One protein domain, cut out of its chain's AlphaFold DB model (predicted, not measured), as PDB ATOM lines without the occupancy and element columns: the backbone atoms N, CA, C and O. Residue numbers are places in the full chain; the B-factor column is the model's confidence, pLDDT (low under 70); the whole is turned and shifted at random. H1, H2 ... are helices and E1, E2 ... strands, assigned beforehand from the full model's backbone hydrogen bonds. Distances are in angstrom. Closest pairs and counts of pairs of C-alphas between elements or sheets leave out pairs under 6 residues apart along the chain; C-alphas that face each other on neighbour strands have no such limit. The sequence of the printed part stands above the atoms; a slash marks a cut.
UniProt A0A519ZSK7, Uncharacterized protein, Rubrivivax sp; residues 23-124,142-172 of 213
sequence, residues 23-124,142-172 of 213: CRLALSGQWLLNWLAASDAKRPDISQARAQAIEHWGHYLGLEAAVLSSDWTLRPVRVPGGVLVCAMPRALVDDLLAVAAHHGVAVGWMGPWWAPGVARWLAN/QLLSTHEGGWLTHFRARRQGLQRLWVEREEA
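Overview. This is residues 23 to 124 and 142 to 172 of the 213 residues of an uncharacterized protein of Rubrivivax sp (UniProt A0A519ZSK7). Two three-stranded sheets, E2 E4 E3 and E6 E7 E8, meet edge to edge where E2 comes near E8; H1 covers one face of the first and H4 packs on the second. At one end of the longest axis, H3 and the short parallel pair E1 and E5 form an extension. The 133 printed residues hold four named helices and eight named strands, in the order E1 E2 H1 H2 E3 E4 H3 E5 H4 E6 E7 E8, a mixed class; both three-stranded sheets are antiparallel. The whole is compact, with a radius of gyration of the C-alphas of 15.3 A and spans of 45 by 36 by 32 A.

Along the chain. Find C-alpha 23 at (135.505, 116.933, 81.452), where E1 begins, residues 23 to 27. E2 follows at residues 33 to 38. From C-alpha 46 at (122.998, 140.210, 79.127), H1 runs 21.5 A to residue 61, and H2 is residues 65 to 70. E3, residues 72 to 79, spans 21.3 A and E4, residues 82 to 89, 23.4 A. H3 is residues 90 to 102, 18.1 A; E5 is residues 106 to 112; H4 is residues 115 to 123. After the cut come E6, residues 142 to 148, 20.2 A, E7, residues 151 to 158, 23.4 A, and E8, residues 161 to 169, 24.8 A, ending at C-alpha 169, (149.654, 139.396, 66.430).

Arrangement. Start at E4, the inner strand of the sheet E2 E4 E3 and the antiparallel neighbour of both E2 and E3: N 35 of E2 and O 85 of E4 are within hydrogen-bond range at 2.9 A, and N 75 of E3 and O 86 of E4 are within hydrogen-bond range at 2.8 A. E2, H1 H2, E3 is a split strand-helix-strand unit, its two strands running the same way with E4 between them; its crossover is right-handed. H1 and this sheet make two layers, the helix on one face at a height of 7.9 A, slantwise at 52 degrees to E2 on the local plane. H1 touches H2 with residues 54 to 58 alone, the closest C-alphas being Ile 54 and Ala 65, 6.2 A. Look next at Ala 38 of E2 and Gln 163 of E8, their closest C-alphas, 5.2 A. E6 E7 E8 is a meander, each strand the antiparallel neighbour of the one before: N 144 and O 155 are 2.9 A apart, N 154 and O 166 2.8 A. H4 is on this sheet, over E7, at a height of 8.6 A. E1 and E5 are parallel, with N 25 and O 109 at 2.8 A. H3 comes closest to E5 at the C-alphas of Ala 100 and Ala 106, 6.6 A, and only grazes the sheet E2 E4 E3. In H1, H2, H3 and H4 every O i to N i+4 pair is within hydrogen-bond range.

Size, cuts and confidence. The C-alphas of His 102 and Arg 159 are the farthest apart, 44.9 A. Residues 125 to 141 are not printed, and C-alphas 124 and 142 are 11.8 A apart across the cut. Of the links that are printed whole, none is long. The mean pLDDT of the printed part is 90.7; residue 172 alone is under 70.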
ATOM      1  N   CYS A  23     134.417 116.022  81.778       90.38
ATOM      2  CA  CYS A  23     135.505 116.933  81.452       90.38
ATOM      3  C   CYS A  23     135.049 118.375  81.211       90.38
ATOM      4  O   CYS A  23     133.864 118.705  81.075       90.38
ATOM      5  N   ARG A  24     136.050 119.254  81.162       91.69
ATOM      6  CA  ARG A  24     135.936 120.644  80.736       91.69
ATOM      7  C   ARG A  24     136.734 120.817  79.456       91.69
ATOM      8  O   ARG A  24     137.878 120.381  79.380       91.69
ATOM      9  N   LEU A  25     136.138 121.500  78.492       90.56
ATOM     10  CA  LEU A  25     136.676 121.663  77.158       90.56
ATOM     11  C   LEU A  25     137.138 123.100  76.912       90.56
ATOM     12  O   LEU A  25     136.338 124.020  76.733       90.56
ATOM     13  N   ALA A  26     138.449 123.293  76.935       90.88
ATOM     14  CA  ALA A  26     139.087 124.552  76.586       90.88
ATOM     15  C   ALA A  26     139.294 124.623  75.070       90.88
ATOM     16  O   ALA A  26     139.990 123.791  74.497       90.88
ATOM     17  N   LEU A  27     138.694 125.623  74.433       89.38
ATOM     18  CA  LEU A  27     138.806 125.863  73.002       89.38
ATOM     19  C   LEU A  27     139.854 126.930  72.705       89.38
ATOM     20  O   LEU A  27     139.992 127.922  73.433       89.38
ATOM     21  N   SER A  28     140.546 126.728  71.589       89.06
ATOM     22  CA  SER A  28     141.454 127.709  71.013       89.06
ATOM     23  C   SER A  28     140.724 129.015  70.689       89.06
ATOM     24  O   SER A  28     139.592 129.003  70.199       89.06
ATOM     25  N   GLY A  29     141.381 130.157  70.915       86.38
ATOM     26  CA  GLY A  29     140.844 131.474  70.574       86.38
ATOM     27  C   GLY A  29     140.565 131.640  69.079       86.38
ATOM     28  O   GLY A  29     139.707 132.432  68.707       86.38
ATOM     29  N   GLN A  30     141.213 130.841  68.227       85.19
ATOM     30  CA  GLN A  30     141.040 130.885  66.771       85.19
ATOM     31  C   GLN A  30     139.667 130.393  66.290       85.19
ATOM     32  O   GLN A  30     139.301 130.626  65.142       85.19
ATOM     33  N   TRP A  31     138.911 129.717  67.153       86.81
ATOM     34  CA  TRP A  31     137.588 129.170  66.837       86.81
ATOM     35  C   TRP A  31     136.465 130.009  67.440       86.81
ATOM     36  O   TRP A  31     135.296 129.633  67.376       86.81
ATOM     37  N   LEU A  32     136.822 131.112  68.100       91.06
ATOM     38  CA  LEU A  32     135.926 131.857  68.960       91.06
ATOM     39  C   LEU A  32     135.874 133.315  68.536       91.06
ATOM     40  O   LEU A  32     136.899 133.967  68.351       91.06
ATOM     41  N   LEU A  33     134.664 133.861  68.513       94.25
ATOM     42  CA  LEU A  33     134.470 135.300  68.575       94.25
ATOM     43  C   LEU A  33     134.275 135.689  70.032       94.25
ATOM     44  O   LEU A  33     133.529 135.041  70.765       94.25
ATOM     45  N   ASN A  34     134.942 136.754  70.458       94.31
ATOM     46  CA  ASN A  34     134.840 137.246  71.822       94.31
ATOM     47  C   ASN A  34     134.549 138.744  71.799       94.31
ATOM     48  O   ASN A  34     135.175 139.496  71.056       94.31
ATOM     49  N   TRP A  35     133.603 139.169  72.626       95.00
ATOM     50  CA  TRP A  35     133.255 140.570  72.816       95.00
ATOM     51  C   TRP A  35     133.035 140.854  74.295       95.00
ATOM     52  O   TRP A  35     132.389 140.072  74.989       95.00
ATOM     53  N   LEU A  36     133.542 141.985  74.781       95.25
ATOM     54  CA  LEU A  36     133.304 142.441  76.144       95.25
ATOM     55  C   LEU A  36     132.448 143.706  76.124       95.25
ATOM     56  O   LEU A  36     132.919 144.771  75.739       95.25
ATOM     57  N   ALA A  37     131.225 143.600  76.636       93.88
ATOM     58  CA  ALA A  37     130.409 144.754  76.976       93.88
ATOM     59  C   ALA A  37     130.774 145.218  78.395       93.88
ATOM     60  O   ALA A  37     130.254 144.690  79.386       93.88
ATOM     61  N   ALA A  38     131.715 146.160  78.490       89.69
ATOM     62  CA  ALA A  38     132.120 146.752  79.761       89.69
ATOM     63  C   ALA A  38     130.976 147.581  80.367       89.69
ATOM     64  O   ALA A  38     130.239 148.270  79.661       89.69
ATOM     65  N   SER A  39     130.805 147.493  81.682       86.50
ATOM     66  CA  SER A  39     129.751 148.191  82.406       86.50
ATOM     67  C   SER A  39     130.100 148.346  83.882       86.50
ATOM     68  O   SER A  39     130.482 147.384  84.549       86.50
ATOM     69  N   ASP A  40     129.849 149.540  84.413       82.31
ATOM     70  CA  ASP A  40     129.934 149.826  85.848       82.31
ATOM     71  C   ASP A  40     128.641 149.474  86.602       82.31
ATOM     72  O   ASP A  40     128.548 149.627  87.825       82.31
ATOM     73  N   ALA A  41     127.617 148.987  85.893       80.75
ATOM     74  CA  ALA A  41     126.373 148.564  86.512       80.75
ATOM     75  C   ALA A  41     126.603 147.325  87.389       80.75
ATOM     76  O   ALA A  41     127.187 146.331  86.960       80.75
ATOM     77  N   LYS A  42     126.033 147.323  88.603       77.88
ATOM     78  CA  LYS A  42     126.078 146.158  89.513       77.88
ATOM     79  C   LYS A  42     125.505 144.881  88.882       77.88
ATOM     80  O   LYS A  42     125.841 143.778  89.305       77.88
ATOM     81  N   ARG A  43     124.596 145.028  87.914       82.31
ATOM     82  CA  ARG A  43     123.993 143.937  87.145       82.31
ATOM     83  C   ARG A  43     123.918 144.353  85.678       82.31
ATOM     84  O   ARG A  43     122.915 144.944  85.286       82.31
ATOM     85  N   PRO A  44     124.953 144.071  84.877       86.94
ATOM     86  CA  PRO A  44     124.914 144.395  83.464       86.94
ATOM     87  C   PRO A  44     123.876 143.526  82.739       86.94
ATOM     88  O   PRO A  44     123.637 142.358  83.103       86.94
ATOM     89  N   ASP A  45     123.239 144.127  81.737       93.38
ATOM     90  CA  ASP A  45     122.207 143.499  80.920       93.38
ATOM     91  C   ASP A  45     122.846 142.554  79.892       93.38
ATOM     92  O   ASP A  45     123.618 142.952  79.020       93.38
ATOM     93  N   ILE A  46     122.512 141.269  80.014       94.62
ATOM     94  CA  ILE A  46     122.998 140.210  79.127       94.62
ATOM     95  C   ILE A  46     122.418 140.351  77.714       94.62
ATOM     96  O   ILE A  46     123.127 140.099  76.741       94.62
ATOM     97  N   SER A  47     121.143 140.726  77.592       95.00
ATOM     98  CA  SER A  47     120.470 140.870  76.301       95.00
ATOM     99  C   SER A  47     121.077 142.029  75.521       95.00
ATOM    100  O   SER A  47     121.414 141.881  74.347       95.00
ATOM    101  N   GLN A  48     121.308 143.154  76.203       95.56
ATOM    102  CA  GLN A  48     121.979 144.310  75.617       95.56
ATOM    103  C   GLN A  48     123.411 143.972  75.183       95.56
ATOM    104  O   GLN A  48     123.789 144.259  74.050       95.56
ATOM    105  N   ALA A  49     124.194 143.314  76.044       95.69
ATOM    106  CA  ALA A  49     125.554 142.898  75.710       95.69
ATOM    107  C   ALA A  49     125.601 141.951  74.501       95.69
ATOM    108  O   ALA A  49     126.483 142.068  73.652       95.69
ATOM    109  N   ARG A  50     124.635 141.028  74.398       96.44
ATOM    110  CA  ARG A  50     124.507 140.128  73.247       96.44
ATOM    111  C   ARG A  50     124.190 140.894  71.963       96.44
ATOM    112  O   ARG A  50     124.804 140.605  70.943       96.44
ATOM    113  N   ALA A  51     123.270 141.857  72.010       96.06
ATOM    114  CA  ALA A  51     122.943 142.690  70.855       96.06
ATOM    115  C   ALA A  51     124.163 143.500  70.382       96.06
ATOM    116  O   ALA A  51     124.478 143.483  69.196       96.06
ATOM    117  N   GLN A  52     124.906 144.105  71.315       96.06
ATOM    118  CA  GLN A  52     126.145 144.831  71.014       96.06
ATOM    119  C   GLN A  52     127.220 143.927  70.398       96.06
ATOM    120  O   GLN A  52     127.905 144.346  69.472       96.06
ATOM    121  N   ALA A  53     127.367 142.687  70.879       96.31
ATOM    122  CA  ALA A  53     128.309 141.730  70.294       96.31
ATOM    123  C   ALA A  53     127.958 141.409  68.833       96.31
ATOM    124  O   ALA A  53     128.836 141.421  67.974       96.31
ATOM    125  N   ILE A  54     126.674 141.161  68.550       96.62
ATOM    126  CA  ILE A  54     126.180 140.883  67.194       96.62
ATOM    127  C   ILE A  54     126.419 142.084  66.276       96.62
ATOM    128  O   ILE A  54     126.942 141.909  65.181       96.62
ATOM    129  N   GLU A  55     126.085 143.294  66.726       96.12
ATOM    130  CA  GLU A  55     126.331 144.524  65.968       96.12
ATOM    131  C   GLU A  55     127.826 144.721  65.688       96.12
ATOM    132  O   GLU A  55     128.216 144.998  64.555       96.12
ATOM    133  N   HIS A  56     128.676 144.508  66.696       95.00
ATOM    134  CA  HIS A  56     130.122 144.646  66.565       95.00
ATOM    135  C   HIS A  56     130.709 143.654  65.553       95.00
ATOM    136  O   HIS A  56     131.473 144.046  64.670       95.00
ATOM    137  N   TRP A  57     130.340 142.374  65.643       95.12
ATOM    138  CA  TRP A  57     130.790 141.364  64.683       95.12
ATOM    139  C   TRP A  57     130.213 141.600  63.286       95.12
ATOM    140  O   TRP A  57     130.922 141.399  62.303       95.12
ATOM    141  N   GLY A  58     128.981 142.099  63.177       92.94
ATOM    142  CA  GLY A  58     128.419 142.524  61.898       92.94
ATOM    143  C   GLY A  58     129.204 143.667  61.264       92.94
ATOM    144  O   GLY A  58     129.534 143.601  60.084       92.94
ATOM    145  N   HIS A  59     129.581 144.674  62.053       93.06
ATOM    146  CA  HIS A  59     130.334 145.826  61.566       93.06
ATOM    147  C   HIS A  59     131.769 145.473  61.142       93.06
ATOM    148  O   HIS A  59     132.195 145.857  60.057       93.06
ATOM    149  N   TYR A  60     132.519 144.752  61.983       90.38
ATOM    150  CA  TYR A  60     133.954 144.521  61.756       90.38
ATOM    151  C   TYR A  60     134.278 143.234  60.995       90.38
ATOM    152  O   TYR A  60     135.323 143.165  60.352       90.38
ATOM    153  N   LEU A  61     133.419 142.215  61.077       91.19
ATOM    154  CA  LEU A  61     133.646 140.910  60.443       91.19
ATOM    155  C   LEU A  61     132.676 140.640  59.285       91.19
ATOM    156  O   LEU A  61     132.791 139.604  58.635       91.19
ATOM    157  N   GLY A  62     131.719 141.540  59.031       91.75
ATOM    158  CA  GLY A  62     130.707 141.360  57.988       91.75
ATOM    159  C   GLY A  62     129.735 140.212  58.271       91.75
ATOM    160  O   GLY A  62     129.135 139.677  57.342       91.75
ATOM    161  N   LEU A  63     129.599 139.792  59.534       91.12
ATOM    162  CA  LEU A  63     128.733 138.676  59.913       91.12
ATOM    163  C   LEU A  63     127.291 139.141  60.113       91.12
ATOM    164  O   LEU A  63     126.982 139.901  61.029       91.12
ATOM    165  N   GLU A  64     126.378 138.639  59.290       93.31
ATOM    166  CA  GLU A  64     124.963 138.960  59.439       93.31
ATOM    167  C   GLU A  64     124.375 138.369  60.729       93.31
ATOM    168  O   GLU A  64     124.689 137.249  61.140       93.31
ATOM    169  N   ALA A  65     123.443 139.098  61.348       93.50
ATOM    170  CA  ALA A  65     122.760 138.639  62.558       93.50
ATOM    171  C   ALA A  65     122.009 137.309  62.353       93.50
ATOM    172  O   ALA A  65     121.903 136.513  63.289       93.50
ATOM    173  N   ALA A  66     121.509 137.059  61.136       94.06
ATOM    174  CA  ALA A  66     120.877 135.796  60.764       94.06
ATOM    175  C   ALA A  66     121.877 134.631  60.833       94.06
ATOM    176  O   ALA A  66     121.608 133.658  61.534       94.06
ATOM    177  N   VAL A  67     123.059 134.789  60.221       92.94
ATOM    178  CA  VAL A  67     124.163 133.811  60.259       92.94
ATOM    179  C   VAL A  67     124.625 133.554  61.692       92.94
ATOM    180  O   VAL A  67     124.751 132.410  62.118       92.94
ATOM    181  N   LEU A  68     124.812 134.606  62.494       91.44
ATOM    182  CA  LEU A  68     125.166 134.467  63.913       91.44
ATOM    183  C   LEU A  68     124.081 133.748  64.733       91.44
ATOM    184  O   LEU A  68     124.379 133.171  65.775       91.44
ATOM    185  N   SER A  69     122.820 133.786  64.304       91.75
ATOM    186  CA  SER A  69     121.721 133.123  65.013       91.75
ATOM    187  C   SER A  69     121.559 131.658  64.606       91.75
ATOM    188  O   SER A  69     121.274 130.820  65.468       91.75
ATOM    189  N   SER A  70     121.742 131.337  63.322       93.25
ATOM    190  CA  SER A  70     121.631 129.971  62.803       93.25
ATOM    191  C   SER A  70     122.898 129.158  63.061       93.25
ATOM    192  O   SER A  70     122.822 128.053  63.603       93.25
ATOM    193  N   ASP A  71     124.064 129.734  62.775       94.56
ATOM    194  CA  ASP A  71     125.302 128.972  62.584       94.56
ATOM    195  C   ASP A  71     126.266 129.103  63.762       94.56
ATOM    196  O   ASP A  71     127.298 128.436  63.792       94.56
ATOM    197  N   TRP A  72     125.941 129.940  64.750       95.12
ATOM    198  CA  TRP A  72     126.779 130.170  65.923       95.12
ATOM    199  C   TRP A  72     126.021 129.929  67.228       95.12
ATOM    200  O   TRP A  72     124.852 130.283  67.403       95.12
ATOM    201  N   THR A  73     126.733 129.360  68.194       94.94
ATOM    202  CA  THR A  73     126.295 129.253  69.583       94.94
ATOM    203  C   THR A  73     126.862 130.434  70.359       94.94
ATOM    204  O   THR A  73     128.068 130.520  70.587       94.94
ATOM    205  N   LEU A  74     125.988 131.355  70.772       95.00
ATOM    206  CA  LEU A  74     126.353 132.540  71.551       95.00
ATOM    207  C   LEU A  74     126.144 132.279  73.042       95.00
ATOM    208  O   LEU A  74     125.039 131.956  73.481       95.00
ATOM    209  N   ARG A  75     127.189 132.507  73.836       93.06
ATOM    210  CA  ARG A  75     127.173 132.351  75.287       93.06
ATOM    211  C   ARG A  75     127.618 133.642  75.979       93.06
ATOM    212  O   ARG A  75     128.815 133.922  76.039       93.06
ATOM    213  N   PRO A  76     126.678 134.419  76.535       93.50
ATOM    214  CA  PRO A  76     127.006 135.537  77.403       93.50
ATOM    215  C   PRO A  76     127.278 135.061  78.837       93.50
ATOM    216  O   PRO A  76     126.545 134.238  79.390       93.50
ATOM    217  N   VAL A  77     128.311 135.614  79.464       90.94
ATOM    218  CA  VAL A  77     128.700 135.341  80.850       90.94
ATOM    219  C   VAL A  77     128.965 136.665  81.553       90.94
ATOM    220  O   VAL A  77     129.720 137.505  81.066       90.94
ATOM    221  N   ARG A  78     128.349 136.864  82.723       90.12
ATOM    222  CA  ARG A  78     128.671 138.015  83.573       90.12
ATOM    223  C   ARG A  78     130.070 137.841  84.141       90.12
ATOM    224  O   ARG A  78     130.375 136.812  84.737       90.12
ATOM    225  N   VAL A  79     130.884 138.872  83.984       88.62
ATOM    226  CA  VAL A  79     132.226 138.965  84.550       88.62
ATOM    227  C   VAL A  79     132.289 140.208  85.435       88.62
ATOM    228  O   VAL A  79     131.476 141.122  85.263       88.62
ATOM    229  N   PRO A  80     133.224 140.290  86.395       87.12
ATOM    230  CA  PRO A  80     133.487 141.558  87.060       87.12
ATOM    231  C   PRO A  80     133.707 142.645  86.001       87.12
ATOM    232  O   PRO A  80     134.553 142.466  85.128       87.12
ATOM    233  N   GLY A  81     132.960 143.747  86.073       86.88
ATOM    234  CA  GLY A  81     133.076 144.879  85.145       86.88
ATOM    235  C   GLY A  81     132.305 144.756  83.827       86.88
ATOM    236  O   GLY A  81     132.462 145.628  82.979       86.88
ATOM    237  N   GLY A  82     131.475 143.722  83.618       92.38
ATOM    238  CA  GLY A  82     130.640 143.659  82.413       92.38
ATOM    239  C   GLY A  82     130.075 142.286  82.049       92.38
ATOM    240  O   GLY A  82     129.838 141.421  82.896       92.38
ATOM    241  N   VAL A  83     129.842 142.088  80.752       94.81
ATOM    242  CA  VAL A  83     129.420 140.807  80.164       94.81
ATOM    243  C   VAL A  83     130.384 140.432  79.046       94.81
ATOM    244  O   VAL A  83     130.541 141.178  78.082       94.81
ATOM    245  N   LEU A  84     131.002 139.259  79.167       94.19
ATOM    246  CA  LEU A  84     131.756 138.629  78.091       94.19
ATOM    247  C   LEU A  84     130.787 137.798  77.249       94.19
ATOM    248  O   LEU A  84     130.103 136.920  77.773       94.19
ATOM    249  N   VAL A  85     130.732 138.065  75.953       96.06
ATOM    250  CA  VAL A  85     129.972 137.285  74.980       96.06
ATOM    251  C   VAL A  85     130.964 136.503  74.136       96.06
ATOM    252  O   VAL A  85     131.776 137.087  73.421       96.06
ATOM    253  N   CYS A  86     130.894 135.178  74.230       94.62
ATOM    254  CA  CYS A  86     131.650 134.272  73.375       94.62
ATOM    255  C   CYS A  86     130.706 133.679  72.329       94.62
ATOM    256  O   CYS A  86     129.597 133.270  72.677       94.62
ATOM    257  N   ALA A  87     131.140 133.591  71.080       95.12
ATOM    258  CA  ALA A  87     130.468 132.802  70.060       95.12
ATOM    259  C   ALA A  87     131.419 131.747  69.504       95.12
ATOM    260  O   ALA A  87     132.614 131.992  69.350       95.12
ATOM    261  N   MET A  88     130.866 130.580  69.209       92.75
ATOM    262  CA  MET A  88     131.552 129.453  68.583       92.75
ATOM    263  C   MET A  88     130.676 128.901  67.453       92.75
ATOM    264  O   MET A  88     129.449 128.945  67.601       92.75
ATOM    265  N   PRO A  89     131.251 128.395  66.348       93.00
ATOM    266  CA  PRO A  89     130.468 127.764  65.295       93.00
ATOM    267  C   PRO A  89     129.634 126.619  65.869       93.00
ATOM    268  O   PRO A  89     130.138 125.794  66.629       93.00
ATOM    269  N   ARG A  90     128.352 126.567  65.518       93.81
ATOM    270  CA  ARG A  90     127.423 125.537  65.990       93.81
ATOM    271  C   ARG A  90     127.882 124.147  65.559       93.81
ATOM    272  O   ARG A  90     127.923 123.264  66.401       93.81
ATOM    273  N   ALA A  91     128.321 124.001  64.306       91.75
ATOM    274  CA  ALA A  91     128.841 122.740  63.778       91.75
ATOM    275  C   ALA A  91     129.982 122.175  64.642       91.75
ATOM    276  O   ALA A  91     129.928 121.021  65.040       91.75
ATOM    277  N   LEU A  92     130.944 123.018  65.042       89.62
ATOM    278  CA  LEU A  92     132.019 122.614  65.951       89.62
ATOM    279  C   LEU A  92     131.474 122.071  67.279       89.62
ATOM    280  O   LEU A  92     131.936 121.049  67.775       89.62
ATOM    281  N   VAL A  93     130.526 122.784  67.891       92.75
ATOM    282  CA  VAL A  93     129.939 122.364  69.171       92.75
ATOM    283  C   VAL A  93     129.236 121.025  69.019       92.75
ATOM    284  O   VAL A  93     129.434 120.141  69.851       92.75
ATOM    285  N   ASP A  94     128.439 120.889  67.967       95.38
ATOM    286  CA  ASP A  94     127.659 119.690  67.699       95.38
ATOM    287  C   ASP A  94     128.584 118.489  67.459       95.38
ATOM    288  O   ASP A  94     128.385 117.446  68.081       95.38
ATOM    289  N   ASP A  95     129.654 118.655  66.676       94.69
ATOM    290  CA  ASP A  95     130.629 117.594  66.403       94.69
ATOM    291  C   ASP A  95     131.404 117.183  67.667       94.69
ATOM    292  O   ASP A  95     131.533 115.992  67.968       94.69
ATOM    293  N   LEU A  96     131.857 118.147  68.478       93.50
ATOM    294  CA  LEU A  96     132.536 117.861  69.749       93.50
ATOM    295  C   LEU A  96     131.625 117.106  70.723       93.50
ATOM    296  O   LEU A  96     132.063 116.151  71.374       93.50
ATOM    297  N   LEU A  97     130.360 117.521  70.836       96.19
ATOM    298  CA  LEU A  97     129.386 116.872  71.710       96.19
ATOM    299  C   LEU A  97     128.968 115.497  71.184       96.19
ATOM    300  O   LEU A  97     128.768 114.591  71.991       96.19
ATOM    301  N   ALA A  98     128.877 115.316  69.866       97.44
ATOM    302  CA  ALA A  98     128.572 114.028  69.253       97.44
ATOM    303  C   ALA A  98     129.669 112.996  69.549       97.44
ATOM    304  O   ALA A  98     129.365 111.889  70.000       97.44
ATOM    305  N   VAL A  99     130.941 113.375  69.383       96.19
ATOM    306  CA  VAL A  99     132.088 112.522  69.741       96.19
ATOM    307  C   VAL A  99     132.079 112.199  71.237       96.19
ATOM    308  O   VAL A  99     132.221 111.037  71.619       96.19
ATOM    309  N   ALA A 100     131.843 113.196  72.094       95.50
ATOM    310  CA  ALA A 100     131.778 112.984  73.539       95.50
ATOM    311  C   ALA A 100     130.674 111.981  73.914       95.50
ATOM    312  O   ALA A 100     130.925 111.010  74.629       95.50
ATOM    313  N   ALA A 101     129.469 112.177  73.372       97.50
ATOM    314  CA  ALA A 101     128.316 111.322  73.618       97.50
ATOM    315  C   ALA A 101     128.551 109.882  73.146       97.50
ATOM    316  O   ALA A 101     128.177 108.947  73.854       97.50
ATOM    317  N   HIS A 102     129.213 109.694  72.000       97.88
ATOM    318  CA  HIS A 102     129.555 108.370  71.478       97.88
ATOM    319  C   HIS A 102     130.395 107.546  72.468       97.88
ATOM    320  O   HIS A 102     130.161 106.350  72.628       97.88
ATOM    321  N   HIS A 103     131.316 108.191  73.187       96.88
ATOM    322  CA  HIS A 103     132.178 107.550  74.186       96.88
ATOM    323  C   HIS A 103     131.663 107.692  75.633       96.88
ATOM    324  O   HIS A 103     132.375 107.378  76.589       96.88
ATOM    325  N   GLY A 104     130.434 108.181  75.828       97.12
ATOM    326  CA  GLY A 104     129.859 108.401  77.159       97.12
ATOM    327  C   GLY A 104     130.576 109.476  77.985       97.12
ATOM    328  O   GLY A 104     130.447 109.492  79.206       97.12
ATOM    329  N   VAL A 105     131.345 110.358  77.347       96.44
ATOM    330  CA  VAL A 105     132.016 111.483  78.003       96.44
ATOM    331  C   VAL A 105     131.024 112.628  78.196       96.44
ATOM    332  O   VAL A 105     130.396 113.099  77.247       96.44
ATOM    333  N   ALA A 106     130.911 113.129  79.422       94.56
ATOM    334  CA  ALA A 106     130.124 114.315  79.736       94.56
ATOM    335  C   ALA A 106     130.987 115.584  79.625       94.56
ATOM    336  O   ALA A 106     132.026 115.694  80.274       94.56
ATOM    337  N   VAL A 107     130.535 116.581  78.859       93.44
ATOM    338  CA  VAL A 107     131.196 117.895  78.761       93.44
ATOM    339  C   VAL A 107     130.442 118.909  79.623       93.44
ATOM    340  O   VAL A 107     129.390 119.412  79.234       93.44
ATOM    341  N   GLY A 108     130.975 119.237  80.803       90.38
ATOM    342  CA  GLY A 108     130.323 120.164  81.743       90.38
ATOM    343  C   GLY A 108     130.569 121.641  81.447       90.38
ATOM    344  O   GLY A 108     129.857 122.522  81.932       90.38
ATOM    345  N   TRP A 109     131.603 121.943  80.665       91.19
ATOM    346  CA  TRP A 109     131.950 123.306  80.291       91.19
ATOM    347  C   TRP A 109     132.691 123.319  78.962       91.19
ATOM    348  O   TRP A 109     133.577 122.500  78.755       91.19
ATOM    349  N   MET A 110     132.370 124.295  78.119       90.19
ATOM    350  CA  MET A 110     133.094 124.610  76.893       90.19
ATOM    351  C   MET A 110     133.295 126.128  76.811       90.19
ATOM    352  O   MET A 110     132.352 126.889  77.080       90.19
ATOM    353  N   GLY A 111     134.510 126.579  76.502       90.19
ATOM    354  CA  GLY A 111     134.820 128.007  76.400       90.19
ATOM    355  C   GLY A 111     136.287 128.305  76.083       90.19
ATOM    356  O   GLY A 111     137.067 127.374  75.896       90.19
ATOM    357  N   PRO A 112     136.679 129.591  76.036       91.19
ATOM    358  CA  PRO A 112     138.045 129.984  75.702       91.19
ATOM    359  C   PRO A 112     139.064 129.405  76.685       91.19
ATOM    360  O   PRO A 112     138.864 129.490  77.900       91.19
ATOM    361  N   TRP A 113     140.178 128.877  76.179       91.44
ATOM    362  CA  TRP A 113     141.219 128.257  77.007       91.44
ATOM    363  C   TRP A 113     141.784 129.193  78.084       91.44
ATOM    364  O   TRP A 113     142.100 128.754  79.189       91.44
ATOM    365  N   TRP A 114     141.856 130.495  77.799       91.00
ATOM    366  CA  TRP A 114     142.361 131.504  78.728       91.00
ATOM    367  C   TRP A 114     141.373 131.842  79.856       91.00
ATOM    368  O   TRP A 114     141.770 132.420  80.872       91.00
ATOM    369  N   ALA A 115     140.087 131.493  79.726       90.25
ATOM    370  CA  ALA A 115     139.032 131.962  80.628       90.25
ATOM    371  C   ALA A 115     139.257 131.586  82.107       90.25
ATOM    372  O   ALA A 115     139.113 132.469  82.958       90.25
ATOM    373  N   PRO A 116     139.659 130.346  82.466       88.69
ATOM    374  CA  PRO A 116     139.972 130.008  83.855       88.69
ATOM    375  C   PRO A 116     141.124 130.842  84.436       88.69
ATOM    376  O   PRO A 116     141.076 131.237  85.601       88.69
ATOM    377  N   GLY A 117     142.140 131.141  83.623       88.25
ATOM    378  CA  GLY A 117     143.288 131.957  84.018       88.25
ATOM    379  C   GLY A 117     142.921 133.404  84.271       88.25
ATOM    380  O   GLY A 117     143.266 133.954  85.313       88.25
ATOM    381  N   VAL A 118     142.147 133.990  83.361       88.50
ATOM    382  CA  VAL A 118     141.627 135.353  83.504       88.50
ATOM    383  C   VAL A 118     140.712 135.461  84.720       88.50
ATOM    384  O   VAL A 118     140.836 136.406  85.493       88.50
ATOM    385  N   ALA A 119     139.830 134.483  84.946       87.56
ATOM    386  CA  ALA A 119     138.963 134.465  86.122       87.56
ATOM    387  C   ALA A 119     139.775 134.434  87.428       87.56
ATOM    388  O   ALA A 119     139.491 135.198  88.351       87.56
ATOM    389  N   ARG A 120     140.822 133.601  87.486       88.06
ATOM    390  CA  ARG A 120     141.741 133.530  88.630       88.06
ATOM    391  C   ARG A 120     142.508 134.836  88.823       88.06
ATOM    392  O   ARG A 120     142.593 135.324  89.945       88.06
ATOM    393  N   TRP A 121     143.031 135.411  87.742       87.12
ATOM    394  CA  TRP A 121     143.710 136.703  87.773       87.12
ATOM    395  C   TRP A 121     142.792 137.794  88.323       87.12
ATOM    396  O   TRP A 121     143.187 138.481  89.253       87.12
ATOM    397  N   LEU A 122     141.549 137.889  87.836       85.81
ATOM    398  CA  LEU A 122     140.560 138.862  88.309       85.81
ATOM    399  C   LEU A 122     140.197 138.683  89.791       85.81
ATOM    400  O   LEU A 122     139.988 139.689  90.474       85.81
ATOM    401  N   ALA A 123     140.111 137.436  90.268       85.38
ATOM    402  CA  ALA A 123     139.784 137.101  91.655       85.38
ATOM    403  C   ALA A 123     140.934 137.394  92.631       85.38
ATOM    404  O   ALA A 123     140.686 137.815  93.756       85.38
ATOM    405  N   ASN A 124     142.180 137.218  92.188       84.44
ATOM    406  CA  ASN A 124     143.378 137.413  93.008       84.44
ATOM    407  C   ASN A 124     143.911 138.852  92.981       84.44
ATOM    408  O   ASN A 124     145.013 139.109  93.467       84.44
ATOM    409  N   GLN A 142     145.416 147.171  85.402       86.62
ATOM    410  CA  GLN A 142     146.171 145.935  85.312       86.62
ATOM    411  C   GLN A 142     145.963 145.329  83.929       86.62
ATOM    412  O   GLN A 142     144.840 145.318  83.408       86.62
ATOM    413  N   LEU A 143     147.054 144.834  83.350       89.44
ATOM    414  CA  LEU A 143     147.085 144.161  82.060       89.44
ATOM    415  C   LEU A 143     147.511 142.708  82.262       89.44
ATOM    416  O   LEU A 143     148.521 142.431  82.905       89.44
ATOM    417  N   LEU A 144     146.745 141.795  81.684       89.62
ATOM    418  CA  LEU A 144     147.104 140.393  81.534       89.62
ATOM    419  C   LEU A 144     147.138 140.069  80.042       89.62
ATOM    420  O   LEU A 144     146.234 140.473  79.311       89.62
ATOM    421  N   SER A 145     148.146 139.315  79.608       91.56
ATOM    422  CA  SER A 145     148.241 138.836  78.229       91.56
ATOM    423  C   SER A 145     148.351 137.318  78.222       91.56
ATOM    424  O   SER A 145     149.110 136.729  78.995       91.56
ATOM    425  N   THR A 146     147.597 136.668  77.344       89.44
ATOM    426  CA  THR A 146     147.669 135.221  77.129       89.44
ATOM    427  C   THR A 146     148.135 134.938  75.713       89.44
ATOM    428  O   THR A 146     147.710 135.623  74.784       89.44
ATOM    429  N   HIS A 147     148.993 133.934  75.549       89.56
ATOM    430  CA  HIS A 147     149.648 133.636  74.275       89.56
ATOM    431  C   HIS A 147     149.150 132.329  73.668       89.56
ATOM    432  O   HIS A 147     149.065 131.314  74.358       89.56
ATOM    433  N   GLU A 148     148.835 132.369  72.377       85.44
ATOM    434  CA  GLU A 148     148.396 131.210  71.606       85.44
ATOM    435  C   GLU A 148     148.823 131.338  70.140       85.44
ATOM    436  O   GLU A 148     148.320 132.189  69.412       85.44
ATOM    437  N   GLY A 149     149.728 130.467  69.682       80.81
ATOM    438  CA  GLY A 149     150.038 130.317  68.255       80.81
ATOM    439  C   GLY A 149     150.436 131.615  67.539       80.81
ATOM    440  O   GLY A 149     149.967 131.854  66.428       80.81
ATOM    441  N   GLY A 150     151.243 132.470  68.181       85.25
ATOM    442  CA  GLY A 150     151.671 133.768  67.633       85.25
ATOM    443  C   GLY A 150     150.653 134.905  67.802       85.25
ATOM    444  O   GLY A 150     150.862 136.003  67.283       85.25
ATOM    445  N   TRP A 151     149.557 134.663  68.521       84.75
ATOM    446  CA  TRP A 151     148.567 135.667  68.899       84.75
ATOM    447  C   TRP A 151     148.613 135.948  70.396       84.75
ATOM    448  O   TRP A 151     148.839 135.057  71.219       84.75
ATOM    449  N   LEU A 152     148.344 137.198  70.748       90.88
ATOM    450  CA  LEU A 152     148.202 137.668  72.113       90.88
ATOM    451  C   LEU A 152     146.770 138.119  72.334       90.88
ATOM    452  O   LEU A 152     146.260 138.964  71.606       90.88
ATOM    453  N   THR A 153     146.121 137.566  73.353       90.44
ATOM    454  CA  THR A 153     144.849 138.095  73.852       90.44
ATOM    455  C   THR A 153     145.127 138.909  75.103       90.44
ATOM    456  O   THR A 153     145.653 138.392  76.088       90.44
ATOM    457  N   HIS A 154     144.778 140.187  75.055       92.94
ATOM    458  CA  HIS A 154     145.005 141.141  76.124       92.94
ATOM    459  C   HIS A 154     143.722 141.414  76.904       92.94
ATOM    460  O   HIS A 154     142.639 141.591  76.340       92.94
ATOM    461  N   PHE A 155     143.874 141.513  78.219       92.25
ATOM    462  CA  PHE A 155     142.817 141.780  79.182       92.25
ATOM    463  C   PHE A 155     143.227 142.974  80.024       92.25
ATOM    464  O   PHE A 155     144.191 142.904  80.785       92.25
ATOM    465  N   ARG A 156     142.479 144.069  79.923       91.44
ATOM    466  CA  ARG A 156     142.711 145.266  80.733       91.44
ATOM    467  C   ARG A 156     141.586 145.427  81.739       91.44
ATOM    468  O   ARG A 156     140.409 145.394  81.379       91.44
ATOM    469  N   ALA A 157     141.954 145.606  83.001       89.00
ATOM    470  CA  ALA A 157     141.018 145.664  84.113       89.00
ATOM    471  C   ALA A 157     141.334 146.824  85.071       89.00
ATOM    472  O   ALA A 157     142.491 147.203  85.226       89.00
ATOM    473  N   ARG A 158     140.292 147.352  85.721       87.25
ATOM    474  CA  ARG A 158     140.336 148.318  86.843       87.25
ATOM    475  C   ARG A 158     139.714 147.698  88.086       87.25
ATOM    476  O   ARG A 158     139.136 146.616  88.001       87.25
ATOM    477  N   ARG A 159     139.709 148.410  89.217       79.62
ATOM    478  CA  ARG A 159     139.003 148.008  90.452       79.62
ATOM    479  C   ARG A 159     137.601 147.417  90.212       79.62
ATOM    480  O   ARG A 159     137.266 146.398  90.804       79.62
ATOM    481  N   GLN A 160     136.811 148.002  89.306       79.81
ATOM    482  CA  GLN A 160     135.446 147.549  88.981       79.81
ATOM    483  C   GLN A 160     135.386 146.205  88.230       79.81
ATOM    484  O   GLN A 160     134.349 145.547  88.244       79.81
ATOM    485  N   GLY A 161     136.484 145.766  87.607       86.75
ATOM    486  CA  GLY A 161     136.530 144.531  86.827       86.75
ATOM    487  C   GLY A 161     137.250 144.668  85.494       86.75
ATOM    488  O   GLY A 161     138.031 145.598  85.294       86.75
ATOM    489  N   LEU A 162     136.994 143.717  84.601       90.31
ATOM    490  CA  LEU A 162     137.480 143.711  83.230       90.31
ATOM    491  C   LEU A 162     136.805 144.836  82.437       90.31
ATOM    492  O   LEU A 162     135.596 145.019  82.522       90.31
ATOM    493  N   GLN A 163     137.595 145.585  81.678       91.12
ATOM    494  CA  GLN A 163     137.158 146.791  80.966       91.12
ATOM    495  C   GLN A 163     137.434 146.709  79.468       91.12
ATOM    496  O   GLN A 163     136.733 147.325  78.670       91.12
ATOM    497  N   ARG A 164     138.472 145.968  79.067       92.00
ATOM    498  CA  ARG A 164     138.790 145.762  77.656       92.00
ATOM    499  C   ARG A 164     139.367 144.376  77.412       92.00
ATOM    500  O   ARG A 164     140.122 143.856  78.234       92.00
ATOM    501  N   LEU A 165     139.012 143.843  76.251       93.12
ATOM    502  CA  LEU A 165     139.538 142.639  75.629       93.12
ATOM    503  C   LEU A 165     139.963 143.014  74.207       93.12
ATOM    504  O   LEU A 165     139.181 143.660  73.510       93.12
ATOM    505  N   TRP A 166     141.160 142.628  73.779       92.94
ATOM    506  CA  TRP A 166     141.570 142.746  72.378       92.94
ATOM    507  C   TRP A 166     142.618 141.694  72.027       92.94
ATOM    508  O   TRP A 166     143.177 141.050  72.915       92.94
ATOM    509  N   VAL A 167     142.842 141.493  70.731       89.50
ATOM    510  CA  VAL A 167     143.770 140.491  70.206       89.50
ATOM    511  C   VAL A 167     144.765 141.170  69.273       89.50
ATOM    512  O   VAL A 167     144.369 141.982  68.440       89.50
ATOM    513  N   GLU A 168     146.042 140.829  69.407       89.62
ATOM    514  CA  GLU A 168     147.135 141.319  68.565       89.62
ATOM    515  C   GLU A 168     147.979 140.148  68.059       89.62
ATOM    516  O   GLU A 168     148.045 139.088  68.685       89.62
ATOM    517  N   ARG A 169     148.638 140.334  66.915       84.75
ATOM    518  CA  ARG A 169     149.654 139.396  66.430       84.75
ATOM    519  C   ARG A 169     150.987 139.741  67.091       84.75
ATOM    520  O   ARG A 169     151.359 140.909  67.143       84.75
ATOM    521  N   GLU A 170     151.709 138.733  67.564       79.06
ATOM    522  CA  GLU A 170     152.945 138.886  68.351       79.06
ATOM    523  C   GLU A 170     154.049 139.680  67.629       79.06
ATOM    524  O   GLU A 170     154.862 140.342  68.269       79.06
ATOM    525  N   GLU A 171     154.024 139.713  66.295       70.81
ATOM    526  CA  GLU A 171     154.927 140.517  65.457       70.81
ATOM    527  C   GLU A 171     154.856 142.035  65.735       70.81
ATOM    528  O   GLU A 171     155.741 142.771  65.303       70.81
ATOM    529  N   ALA A 172     153.834 142.518  66.454       55.75
ATOM    530  CA  ALA A 172     153.596 143.939  66.711       55.75
ATOM    531  C   ALA A 172     154.238 144.506  67.999       55.75
ATOM    532  O   ALA A 172     154.146 145.712  68.236       55.75
TER     533      ALA A 172